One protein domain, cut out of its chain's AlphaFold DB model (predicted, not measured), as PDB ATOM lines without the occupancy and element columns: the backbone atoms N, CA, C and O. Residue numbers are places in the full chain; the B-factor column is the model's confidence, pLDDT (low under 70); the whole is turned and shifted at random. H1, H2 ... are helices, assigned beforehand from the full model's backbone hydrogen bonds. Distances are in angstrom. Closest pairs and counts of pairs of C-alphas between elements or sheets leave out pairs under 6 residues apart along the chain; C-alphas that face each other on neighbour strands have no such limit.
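Overview. This is residues 214 to 300 of the 305 residues of an uncharacterized protein of Aphis craccivora (UniProt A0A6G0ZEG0). The long helix H2 makes one arm of an open, all-helix model; the short helix H1 folds back from its first end in a loose V, and a short link at its other end leads away to a separate hairpin of two helices, H3 and H4, side by side. The two parts are joined by that link, residues 257 to 264. The printed part has 87 residues with four named helices in the order H1, H2, H3, H4 and no named strand. It is extended, with a radius of gyration of the C-alphas of 20.5 A, and flat, spanning 60 by 36 by 18 A.

Arrangement. The longest helix, H2, residues 234 to 256, touches no helix. H1, residues 214 to 224, is only just apart from it, at a closest C-alpha distance of 8.3 A. H3, residues 265 to 282, is apart from both H1 and H2. H4, residues 288 to 298, touches H3, with 8 pairs of C-alphas within 8 A. Their closest C-alphas, those of Tyr 281 and Tyr 291, are 6.3 A apart. H3 and H4 form a helical hairpin, running opposite ways at a shallow tilt of 3 degrees. H4 is apart from H1 and H2. In H1, H2 and H3 every O i to N i+4 pair is within hydrogen-bond range; in H4, 6 of 7 are.

Along the chain. H2 is 32.8 A long from first to last C-alpha and starts with C-alpha 234 at (66.711, -45.624, 24.431). H3 measures 25.8 A. H1 begins with C-alpha 214 at (45.967, -43.908, 6.640), and H4 ends with C-alpha 298 at (33.802, -35.186, -2.290).

Size, cuts and confidence. The C-alphas farthest apart, those of Thr 235 and Asn 285, are 60.3 A apart. The printed part has no cut. The link from H3 to H4 is tight, and those from H1 to H2 and from H2 to H3 are short. Residues 260 to 269, of which 265 to 269 belong to H3, stand free. The mean pLDDT of the printed part is 87.6, and residues 299 to 300 are under 70.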
ATOM      1  N   ASN A 214      46.332 -44.899   5.625       78.12
ATOM      2  CA  ASN A 214      45.967 -43.908   6.640       78.12
ATOM      3  C   ASN A 214      46.046 -44.462   8.067       78.12
ATOM      4  O   ASN A 214      46.391 -43.728   8.987       78.12
ATOM      5  N   CYS A 215      45.729 -45.745   8.280       79.38
ATOM      6  CA  CYS A 215      45.868 -46.363   9.599       79.38
ATOM      7  C   CYS A 215      47.339 -46.451  10.035       79.38
ATOM      8  O   CYS A 215      47.662 -46.099  11.169       79.38
ATOM      9  N   ALA A 216      48.226 -46.889   9.139       84.56
ATOM     10  CA  ALA A 216      49.661 -46.961   9.398       84.56
ATOM     11  C   ALA A 216      50.263 -45.557   9.550       84.56
ATOM     12  O   ALA A 216      50.969 -45.295  10.515       84.56
ATOM     13  N   GLU A 217      49.903 -44.621   8.672       84.12
ATOM     14  CA  GLU A 217      50.328 -43.218   8.756       84.12
ATOM     15  C   GLU A 217      49.852 -42.551  10.050       84.12
ATOM     16  O   GLU A 217      50.623 -41.868  10.721       84.12
ATOM     17  N   SER A 218      48.598 -42.788  10.451       84.38
ATOM     18  CA  SER A 218      48.060 -42.293  11.717       84.38
ATOM     19  C   SER A 218      48.783 -42.907  12.910       84.38
ATOM     20  O   SER A 218      49.025 -42.197  13.886       84.38
ATOM     21  N   PHE A 219      49.121 -44.199  12.856       88.62
ATOM     22  CA  PHE A 219      49.928 -44.838  13.888       88.62
ATOM     23  C   PHE A 219      51.323 -44.210  13.946       88.62
ATOM     24  O   PHE A 219      51.739 -43.797  15.020       88.62
ATOM     25  N   HIS A 220      52.003 -44.037  12.810       88.50
ATOM     26  CA  HIS A 220      53.334 -43.428  12.746       88.50
ATOM     27  C   HIS A 220      53.310 -41.994  13.273       88.50
ATOM     28  O   HIS A 220      54.155 -41.620  14.078       88.50
ATOM     29  N   LYS A 221      52.308 -41.198  12.887       88.94
ATOM     30  CA  LYS A 221      52.120 -39.835  13.394       88.94
ATOM     31  C   LYS A 221      51.914 -39.823  14.907       88.94
ATOM     32  O   LYS A 221      52.540 -39.026  15.599       88.94
ATOM     33  N   HIS A 222      51.044 -40.691  15.420       88.12
ATOM     34  CA  HIS A 222      50.770 -40.787  16.851       88.12
ATOM     35  C   HIS A 222      51.986 -41.280  17.645       88.12
ATOM     36  O   HIS A 222      52.271 -40.737  18.708       88.12
ATOM     37  N   PHE A 223      52.709 -42.266  17.112       88.94
ATOM     38  CA  PHE A 223      53.933 -42.808  17.690       88.94
ATOM     39  C   PHE A 223      55.034 -41.754  17.742       88.94
ATOM     40  O   PHE A 223      55.600 -41.507  18.801       88.94
ATOM     41  N   ASN A 224      55.275 -41.070  16.625       88.00
ATOM     42  CA  ASN A 224      56.270 -40.010  16.540       88.00
ATOM     43  C   ASN A 224      55.941 -38.845  17.484       88.00
ATOM     44  O   ASN A 224      56.847 -38.277  18.080       88.00
ATOM     45  N   ALA A 225      54.656 -38.533  17.683       88.69
ATOM     46  CA  ALA A 225      54.220 -37.513  18.635       88.69
ATOM     47  C   ALA A 225      54.508 -37.864  20.109       88.69
ATOM     48  O   ALA A 225      54.473 -36.968  20.947       88.69
ATOM     49  N   GLN A 226      54.816 -39.128  20.439       87.38
ATOM     50  CA  GLN A 226      55.255 -39.518  21.789       87.38
ATOM     51  C   GLN A 226      56.708 -39.111  22.086       87.38
ATOM     52  O   GLN A 226      57.179 -39.275  23.213       87.38
ATOM     53  N   PHE A 227      57.441 -38.607  21.089       88.62
ATOM     54  CA  PHE A 227      58.832 -38.198  21.226       88.62
ATOM     55  C   PHE A 227      58.971 -36.685  21.033       88.62
ATOM     56  O   PHE A 227      58.573 -36.129  20.016       88.62
ATOM     57  N   TYR A 228      59.607 -36.019  21.999       83.00
ATOM     58  CA  TYR A 228      59.911 -34.581  21.939       83.00
ATOM     59  C   TYR A 228      61.231 -34.267  21.213       83.00
ATOM     60  O   TYR A 228      61.606 -33.106  21.078       83.00
ATOM     61  N   SER A 229      61.960 -35.299  20.776       82.50
ATOM     62  CA  SER A 229      63.250 -35.196  20.094       82.50
ATOM     63  C   SER A 229      63.294 -36.167  18.911       82.50
ATOM     64  O   SER A 229      62.818 -37.296  19.059       82.50
ATOM     65  N   PRO A 230      63.927 -35.794  17.780       80.94
ATOM     66  CA  PRO A 230      64.238 -36.719  16.685       80.94
ATOM     67  C   PRO A 230      65.134 -37.891  17.119       80.94
ATOM     68  O   PRO A 230      65.151 -38.937  16.471       80.94
ATOM     69  N   HIS A 231      65.876 -37.718  18.218       83.56
ATOM     70  CA  HIS A 231      66.786 -38.710  18.787       83.56
ATOM     71  C   HIS A 231      66.457 -38.926  20.275       83.56
ATOM     72  O   HIS A 231      67.121 -38.357  21.147       83.56
ATOM     73  N   PRO A 232      65.390 -39.680  20.593       86.31
ATOM     74  CA  PRO A 232      65.031 -39.975  21.974       86.31
ATOM     75  C   PRO A 232      66.048 -40.930  22.614       86.31
ATOM     76  O   PRO A 232      66.639 -41.779  21.946       86.31
ATOM     77  N   LEU A 233      66.222 -40.823  23.933       91.25
ATOM     78  CA  LEU A 233      66.988 -41.805  24.701       91.25
ATOM     79  C   LEU A 233      66.339 -43.190  24.587       91.25
ATOM     80  O   LEU A 233      65.112 -43.318  24.573       91.25
ATOM     81  N   ILE A 234      67.171 -44.236  24.571       92.12
ATOM     82  CA  ILE A 234      66.711 -45.624  24.431       92.12
ATOM     83  C   ILE A 234      65.724 -46.033  25.537       92.12
ATOM     84  O   ILE A 234      64.791 -46.788  25.281       92.12
ATOM     85  N   THR A 235      65.877 -45.492  26.747       91.25
ATOM     86  CA  THR A 235      64.970 -45.728  27.880       91.25
ATOM     87  C   THR A 235      63.559 -45.231  27.579       91.25
ATOM     88  O   THR A 235      62.610 -46.006  27.666       91.25
ATOM     89  N   ASN A 236      63.429 -43.985  27.116       86.38
ATOM     90  CA  ASN A 236      62.146 -43.371  26.770       86.38
ATOM     91  C   ASN A 236      61.491 -44.097  25.587       86.38
ATOM     92  O   ASN A 236      60.274 -44.260  25.536       86.38
ATOM     93  N   PHE A 237      62.302 -44.571  24.638       89.75
ATOM     94  CA  PHE A 237      61.821 -45.388  23.528       89.75
ATOM     95  C   PHE A 237      61.213 -46.712  24.003       89.75
ATOM     96  O   PHE A 237      60.095 -47.051  23.615       89.75
ATOM     97  N   ILE A 238      61.906 -47.434  24.888       92.06
ATOM     98  CA  ILE A 238      61.410 -48.690  25.467       92.06
ATOM     99  C   ILE A 238      60.136 -48.455  26.291       92.06
ATOM    100  O   ILE A 238      59.204 -49.255  26.214       92.06
ATOM    101  N   GLU A 239      60.069 -47.373  27.067       92.50
ATOM    102  CA  GLU A 239      58.874 -47.013  27.840       92.50
ATOM    103  C   GLU A 239      57.664 -46.756  26.936       92.50
ATOM    104  O   GLU A 239      56.606 -47.352  27.148       92.50
ATOM    105  N   ASN A 240      57.832 -45.970  25.870       90.62
ATOM    106  CA  ASN A 240      56.768 -45.720  24.896       90.62
ATOM    107  C   ASN A 240      56.308 -47.007  24.191       90.62
ATOM    108  O   ASN A 240      55.106 -47.210  24.003       90.62
ATOM    109  N   LEU A 241      57.223 -47.923  23.853       92.62
ATOM    110  CA  LEU A 241      56.850 -49.230  23.297       92.62
ATOM    111  C   LEU A 241      56.018 -50.066  24.277       92.62
ATOM    112  O   LEU A 241      55.025 -50.676  23.871       92.62
ATOM    113  N   LYS A 242      56.375 -50.071  25.568       94.31
ATOM    114  CA  LYS A 242      55.584 -50.752  26.605       94.31
ATOM    115  C   LYS A 242      54.182 -50.150  26.721       94.31
ATOM    116  O   LYS A 242      53.215 -50.905  26.820       94.31
ATOM    117  N   LEU A 243      54.048 -48.823  26.664       93.19
ATOM    118  CA  LEU A 243      52.743 -48.149  26.683       93.19
ATOM    119  C   LEU A 243      51.873 -48.563  25.489       93.19
ATOM    120  O   LEU A 243      50.725 -48.969  25.673       93.19
ATOM    121  N   ILE A 244      52.434 -48.572  24.278       92.88
ATOM    122  CA  ILE A 244      51.728 -49.017  23.063       92.88
ATOM    123  C   ILE A 244      51.311 -50.481  23.165       92.88
ATOM    124  O   ILE A 244      50.211 -50.843  22.740       92.88
ATOM    125  N   GLN A 245      52.156 -51.333  23.749       94.19
ATOM    126  CA  GLN A 245      51.818 -52.732  23.987       94.19
ATOM    127  C   GLN A 245      50.622 -52.861  24.943       94.19
ATOM    128  O   GLN A 245      49.701 -53.635  24.670       94.19
ATOM    129  N   VAL A 246      50.589 -52.080  26.028       95.50
ATOM    130  CA  VAL A 246      49.449 -52.046  26.959       95.50
ATOM    131  C   VAL A 246      48.177 -51.577  26.251       95.50
ATOM    132  O   VAL A 246      47.154 -52.258  26.334       95.50
ATOM    133  N   GLU A 247      48.229 -50.478  25.495       92.50
ATOM    134  CA  GLU A 247      47.079 -49.996  24.720       92.50
ATOM    135  C   GLU A 247      46.573 -51.024  23.706       92.50
ATOM    136  O   GLU A 247      45.366 -51.194  23.526       92.50
ATOM    137  N   THR A 248      47.492 -51.711  23.028       92.56
ATOM    138  CA  THR A 248      47.166 -52.742  22.039       92.56
ATOM    139  C   THR A 248      46.465 -53.917  22.707       92.56
ATOM    140  O   THR A 248      45.421 -54.356  22.233       92.56
ATOM    141  N   ASN A 249      46.963 -54.369  23.860       95.56
ATOM    142  CA  ASN A 249      46.327 -55.430  24.637       95.56
ATOM    143  C   ASN A 249      44.916 -55.046  25.102       95.56
ATOM    144  O   ASN A 249      44.015 -55.885  25.082       95.56
ATOM    145  N   LEU A 250      44.699 -53.786  25.498       93.69
ATOM    146  CA  LEU A 250      43.363 -53.286  25.836       93.69
ATOM    147  C   LEU A 250      42.434 -53.312  24.616       93.69
ATOM    148  O   LEU A 250      41.318 -53.820  24.713       93.69
ATOM    149  N   LYS A 251      42.907 -52.850  23.452       91.19
ATOM    150  CA  LYS A 251      42.145 -52.891  22.191       91.19
ATOM    151  C   LYS A 251      41.800 -54.329  21.779       91.19
ATOM    152  O   LYS A 251      40.658 -54.586  21.418       91.19
ATOM    153  N   ILE A 252      42.737 -55.276  21.898       93.19
ATOM    154  CA  ILE A 252      42.503 -56.705  21.614       93.19
ATOM    155  C   ILE A 252      41.427 -57.278  22.540       93.19
ATOM    156  O   ILE A 252      40.529 -57.976  22.076       93.19
ATOM    157  N   LYS A 253      41.476 -56.968  23.843       94.44
ATOM    158  CA  LYS A 253      40.449 -57.421  24.796       94.44
ATOM    159  C   LYS A 253      39.056 -56.923  24.418       94.44
ATOM    160  O   LYS A 253      38.108 -57.692  24.515       94.44
ATOM    161  N   GLU A 254      38.932 -55.674  23.981       91.69
ATOM    162  CA  GLU A 254      37.653 -55.120  23.520       91.69
ATOM    163  C   GLU A 254      37.158 -55.793  22.235       91.69
ATOM    164  O   GLU A 254      35.990 -56.163  22.147       91.69
ATOM    165  N   VAL A 255      38.049 -56.045  21.273       91.88
ATOM    166  CA  VAL A 255      37.703 -56.796  20.056       91.88
ATOM    167  C   VAL A 255      37.231 -58.212  20.396       91.88
ATOM    168  O   VAL A 255      36.217 -58.660  19.868       91.88
ATOM    169  N   ASN A 256      37.898 -58.894  21.331       92.88
ATOM    170  CA  ASN A 256      37.522 -60.246  21.759       92.88
ATOM    171  C   ASN A 256      36.166 -60.299  22.481       92.88
ATOM    172  O   ASN A 256      35.527 -61.346  22.493       92.88
ATOM    173  N   LYS A 257      35.704 -59.183  23.059       94.00
ATOM    174  CA  LYS A 257      34.340 -59.050  23.603       94.00
ATOM    175  C   LYS A 257      33.284 -58.810  22.516       94.00
ATOM    176  O   LYS A 257      32.104 -58.718  22.833       94.00
ATOM    177  N   GLY A 258      33.692 -58.681  21.253       90.88
ATOM    178  CA  GLY A 258      32.816 -58.331  20.136       90.88
ATOM    179  C   GLY A 258      32.507 -56.835  20.040       90.88
ATOM    180  O   GLY A 258      31.590 -56.453  19.315       90.88
ATOM    181  N   THR A 259      33.245 -55.971  20.747       87.88
ATOM    182  CA  THR A 259      33.029 -54.522  20.686       87.88
ATOM    183  C   THR A 259      33.393 -53.998  19.292       87.88
ATOM    184  O   THR A 259      34.562 -53.975  18.906       87.88
ATOM    185  N   VAL A 260      32.399 -53.520  18.539       82.81
ATOM    186  CA  VAL A 260      32.611 -52.875  17.235       82.81
ATOM    187  C   VAL A 260      32.712 -51.369  17.425       82.81
ATOM    188  O   VAL A 260      31.774 -50.717  17.884       82.81
ATOM    189  N   LYS A 261      33.850 -50.787  17.039       81.81
ATOM    190  CA  LYS A 261      34.010 -49.332  17.064       81.81
ATOM    191  C   LYS A 261      33.221 -48.707  15.905       81.81
ATOM    192  O   LYS A 261      33.500 -49.035  14.750       81.81
ATOM    193  N   PRO A 262      32.275 -47.787  16.163       80.12
ATOM    194  CA  PRO A 262      31.547 -47.132  15.088       80.12
ATOM    195  C   PRO A 262      32.489 -46.231  14.278       80.12
ATOM    196  O   PRO A 262      33.294 -45.482  14.838       80.12
ATOM    197  N   LYS A 263      32.358 -46.279  12.947       79.38
ATOM    198  CA  LYS A 263      32.978 -45.293  12.048       79.38
ATOM    199  C   LYS A 263      32.459 -43.891  12.384       79.38
ATOM    200  O   LYS A 263      31.300 -43.735  12.781       79.38
ATOM    201  N   ARG A 264      33.301 -42.869  12.210       82.38
ATOM    202  CA  ARG A 264      32.880 -41.467  12.378       82.38
ATOM    203  C   ARG A 264      31.794 -41.134  11.355       82.38
ATOM    204  O   ARG A 264      31.858 -41.615  10.228       82.38
ATOM    205  N   ASN A 265      30.830 -40.291  11.725       81.75
ATOM    206  CA  ASN A 265      29.666 -40.032  10.873       81.75
ATOM    207  C   ASN A 265      30.057 -39.505   9.481       81.75
ATOM    208  O   ASN A 265      29.681 -40.093   8.475       81.75
ATOM    209  N   GLY A 266      30.950 -38.510   9.422       81.56
ATOM    210  CA  GLY A 266      31.428 -37.973   8.144       81.56
ATOM    211  C   GLY A 266      32.239 -38.963   7.295       81.56
ATOM    212  O   GLY A 266      32.347 -38.787   6.089       81.56
ATOM    213  N   GLU A 267      32.812 -40.016   7.885       79.69
ATOM    214  CA  GLU A 267      33.465 -41.087   7.119       79.69
ATOM    215  C   GLU A 267      32.430 -42.044   6.522       79.69
ATOM    216  O   GLU A 267      32.550 -42.424   5.359       79.69
ATOM    217  N   LYS A 268      31.388 -42.388   7.291       83.81
ATOM    218  CA  LYS A 268      30.265 -43.204   6.808       83.81
ATOM    219  C   LYS A 268      29.578 -42.545   5.619       83.81
ATOM    220  O   LYS A 268      29.477 -43.171   4.572       83.81
ATOM    221  N   GLU A 269      29.210 -41.273   5.759       86.75
ATOM    222  CA  GLU A 269      28.545 -40.493   4.707       86.75
ATOM    223  C   GLU A 269      29.383 -40.437   3.421       86.75
ATOM    224  O   GLU A 269      28.857 -40.594   2.322       86.75
ATOM    225  N   ARG A 270      30.709 -40.273   3.540       84.75
ATOM    226  CA  ARG A 270      31.620 -40.265   2.383       84.75
ATOM    227  C   ARG A 270      31.692 -41.618   1.680       84.75
ATOM    228  O   ARG A 270      31.687 -41.654   0.452       84.75
ATOM    229  N   ILE A 271      31.788 -42.711   2.441       85.06
ATOM    230  CA  ILE A 271      31.826 -44.070   1.883       85.06
ATOM    231  C   ILE A 271      30.495 -44.384   1.199       85.06
ATOM    232  O   ILE A 271      30.496 -44.829   0.054       85.06
ATOM    233  N   GLU A 272      29.375 -44.101   1.862       88.25
ATOM    234  CA  GLU A 272      28.030 -44.316   1.327       88.25
ATOM    235  C   GLU A 272      27.810 -43.525   0.034       88.25
ATOM    236  O   GLU A 272      27.439 -44.101  -0.988       88.25
ATOM    237  N   PHE A 273      28.149 -42.231   0.027       89.38
ATOM    238  CA  PHE A 273      28.082 -41.399  -1.172       89.38
ATOM    239  C   PHE A 273      28.913 -41.975  -2.325       89.38
ATOM    240  O   PHE A 273      28.446 -42.027  -3.468       89.38
ATOM    241  N   ALA A 274      30.148 -42.403  -2.045       88.19
ATOM    242  CA  ALA A 274      31.034 -42.948  -3.064       88.19
ATOM    243  C   ALA A 274      30.486 -44.266  -3.638       88.19
ATOM    244  O   ALA A 274      30.434 -44.419  -4.859       88.19
ATOM    245  N   CYS A 275      30.012 -45.176  -2.783       88.12
ATOM    246  CA  CYS A 275      29.398 -46.440  -3.189       88.12
ATOM    247  C   CYS A 275      28.127 -46.227  -4.026       88.12
ATOM    248  O   CYS A 275      27.993 -46.826  -5.094       88.12
ATOM    249  N   THR A 276      27.221 -45.342  -3.604       89.88
ATOM    250  CA  THR A 276      25.999 -45.034  -4.369       89.88
ATOM    251  C   THR A 276      26.340 -44.433  -5.732       89.88
ATOM    252  O   THR A 276      25.828 -44.880  -6.757       89.88
ATOM    253  N   THR A 277      27.283 -43.488  -5.773       89.62
ATOM    254  CA  THR A 277      27.728 -42.847  -7.023       89.62
ATOM    255  C   THR A 277      28.404 -43.844  -7.975       89.62
ATOM    256  O   THR A 277      28.230 -43.761  -9.192       89.62
ATOM    257  N   TRP A 278      29.154 -44.816  -7.447       89.69
ATOM    258  CA  TRP A 278      29.721 -45.914  -8.235       89.69
ATOM    259  C   TRP A 278      28.636 -46.804  -8.842       89.69
ATOM    260  O   TRP A 278      28.697 -47.108 -10.032       89.69
ATOM    261  N   THR A 279      27.620 -47.169  -8.061       90.44
ATOM    262  CA  THR A 279      26.484 -47.972  -8.537       90.44
ATOM    263  C   THR A 279      25.715 -47.259  -9.652       90.44
ATOM    264  O   THR A 279      25.431 -47.868 -10.684       90.44
ATOM    265  N   GLU A 280      25.454 -45.953  -9.516       91.19
ATOM    266  CA  GLU A 280      24.849 -45.139 -10.584       91.19
ATOM    267  C   GLU A 280      25.666 -45.189 -11.882       91.19
ATOM    268  O   GLU A 280      25.108 -45.283 -12.979       91.19
ATOM    269  N   TYR A 281      26.996 -45.135 -11.772       90.75
ATOM    270  CA  TYR A 281      27.889 -45.222 -12.924       90.75
ATOM    271  C   TYR A 281      27.875 -46.616 -13.565       90.75
ATOM    272  O   TYR A 281      27.788 -46.720 -14.788       90.75
ATOM    273  N   GLN A 282      27.905 -47.684 -12.761       89.94
ATOM    274  CA  GLN A 282      27.870 -49.070 -13.249       89.94
ATOM    275  C   GLN A 282      26.589 -49.376 -14.036       89.94
ATOM    276  O   GLN A 282      26.647 -50.007 -15.091       89.94
ATOM    277  N   ILE A 283      25.445 -48.865 -13.572       94.00
ATOM    278  CA  ILE A 283      24.139 -49.034 -14.235       94.00
ATOM    279  C   ILE A 283      23.986 -48.074 -15.441       94.00
ATOM    280  O   ILE A 283      22.996 -48.120 -16.163       94.00
ATOM    281  N   LYS A 284      25.004 -47.246 -15.730       87.50
ATOM    282  CA  LYS A 284      25.035 -46.230 -16.800       87.50
ATOM    283  C   LYS A 284      24.003 -45.107 -16.641       87.50
ATOM    284  O   LYS A 284      23.696 -44.423 -17.615       87.50
ATOM    285  N   ASN A 285      23.535 -44.851 -15.417       90.12
ATOM    286  CA  ASN A 285      22.684 -43.693 -15.115       90.12
ATOM    287  C   ASN A 285      23.457 -42.371 -15.215       90.12
ATOM    288  O   ASN A 285      22.870 -41.320 -15.461       90.12
ATOM    289  N   ILE A 286      24.779 -42.418 -15.028       91.88
ATOM    290  CA  ILE A 286      25.674 -41.272 -15.193       91.88
ATOM    291  C   ILE A 286      26.838 -41.616 -16.120       91.88
ATOM    292  O   ILE A 286      27.332 -42.743 -16.162       91.88
ATOM    293  N   THR A 287      27.318 -40.617 -16.854       93.00
ATOM    294  CA  THR A 287      28.524 -40.739 -17.681       93.00
ATOM    295  C   THR A 287      29.784 -40.799 -16.816       93.00
ATOM    296  O   THR A 287      29.820 -40.298 -15.689       93.00
ATOM    297  N   ARG A 288      30.879 -41.322 -17.382       90.75
ATOM    298  CA  ARG A 288      32.199 -41.346 -16.729       90.75
ATOM    299  C   ARG A 288      32.643 -39.960 -16.250       90.75
ATOM    300  O   ARG A 288      33.179 -39.830 -15.157       90.75
ATOM    301  N   VAL A 289      32.403 -38.917 -17.047       91.31
ATOM    302  CA  VAL A 289      32.770 -37.536 -16.687       91.31
ATOM    303  C   VAL A 289      31.932 -37.031 -15.509       91.31
ATOM    304  O   VAL A 289      32.474 -36.403 -14.604       91.31
ATOM    305  N   GLN A 290      30.629 -37.322 -15.487       90.31
ATOM    306  CA  GLN A 290      29.758 -36.959 -14.364       90.31
ATOM    307  C   GLN A 290      30.159 -37.687 -13.077       90.31
ATOM    308  O   GLN A 290      30.245 -37.048 -12.031       90.31
ATOM    309  N   TYR A 291      30.467 -38.984 -13.162       90.31
ATOM    310  CA  TYR A 291      30.994 -39.767 -12.043       90.31
ATOM    311  C   TYR A 291      32.273 -39.143 -11.471       90.31
ATOM    312  O   TYR A 291      32.338 -38.838 -10.279       90.31
ATOM    313  N   LEU A 292      33.265 -38.876 -12.330       88.88
ATOM    314  CA  LEU A 292      34.540 -38.293 -11.912       88.88
ATOM    315  C   LEU A 292      34.354 -36.924 -11.250       88.88
ATOM    316  O   LEU A 292      34.966 -36.669 -10.219       88.88
ATOM    317  N   LYS A 293      33.476 -36.067 -11.788       87.88
ATOM    318  CA  LYS A 293      33.156 -34.771 -11.172       87.88
ATOM    319  C   LYS A 293      32.541 -34.938  -9.781       87.88
ATOM    320  O   LYS A 293      33.000 -34.286  -8.849       87.88
ATOM    321  N   LYS A 294      31.537 -35.813  -9.630       88.31
ATOM    322  CA  LYS A 294      30.890 -36.077  -8.333       88.31
ATOM    323  C   LYS A 294      31.909 -36.551  -7.288       88.31
ATOM    324  O   LYS A 294      31.958 -35.992  -6.201       88.31
ATOM    325  N   ILE A 295      32.750 -37.529  -7.631       87.19
ATOM    326  CA  ILE A 295      33.758 -38.081  -6.713       87.19
ATOM    327  C   ILE A 295      34.851 -37.056  -6.384       87.19
ATOM    328  O   ILE A 295      35.182 -36.875  -5.214       87.19
ATOM    329  N   ALA A 296      35.383 -36.340  -7.378       83.69
ATOM    330  CA  ALA A 296      36.467 -35.376  -7.171       83.69
ATOM    331  C   ALA A 296      36.096 -34.267  -6.172       83.69
ATOM    332  O   ALA A 296      36.925 -33.864  -5.357       83.69
ATOM    333  N   TYR A 297      34.845 -33.797  -6.186       76.38
ATOM    334  CA  TYR A 297      34.397 -32.769  -5.247       76.38
ATOM    335  C   TYR A 297      34.206 -33.271  -3.811       76.38
ATOM    336  O   TYR A 297      34.306 -32.464  -2.888       76.38
ATOM    337  N   THR A 298      33.986 -34.570  -3.614       73.50
ATOM    338  CA  THR A 298      33.802 -35.186  -2.290       73.50
ATOM    339  C   THR A 298      35.127 -35.453  -1.577       73.50
ATOM    340  O   THR A 298      35.196 -35.383  -0.350       73.50
ATOM    341  N   PHE A 299      36.193 -35.719  -2.335       68.75
ATOM    342  CA  PHE A 299      37.526 -36.035  -1.809       68.75
ATOM    343  C   PHE A 299      38.537 -34.898  -1.996       68.75
ATOM    344  O   PHE A 299      39.734 -35.168  -2.098       68.75
ATOM    345  N   ARG A 300      38.090 -33.632  -2.044       57.88
ATOM    346  CA  ARG A 300      39.026 -32.495  -2.097       57.88
ATOM    347  C   ARG A 300      40.056 -32.637  -0.976       57.88
ATOM    348  O   ARG A 300      39.689 -32.857   0.182       57.88
TER     349      ARG A 300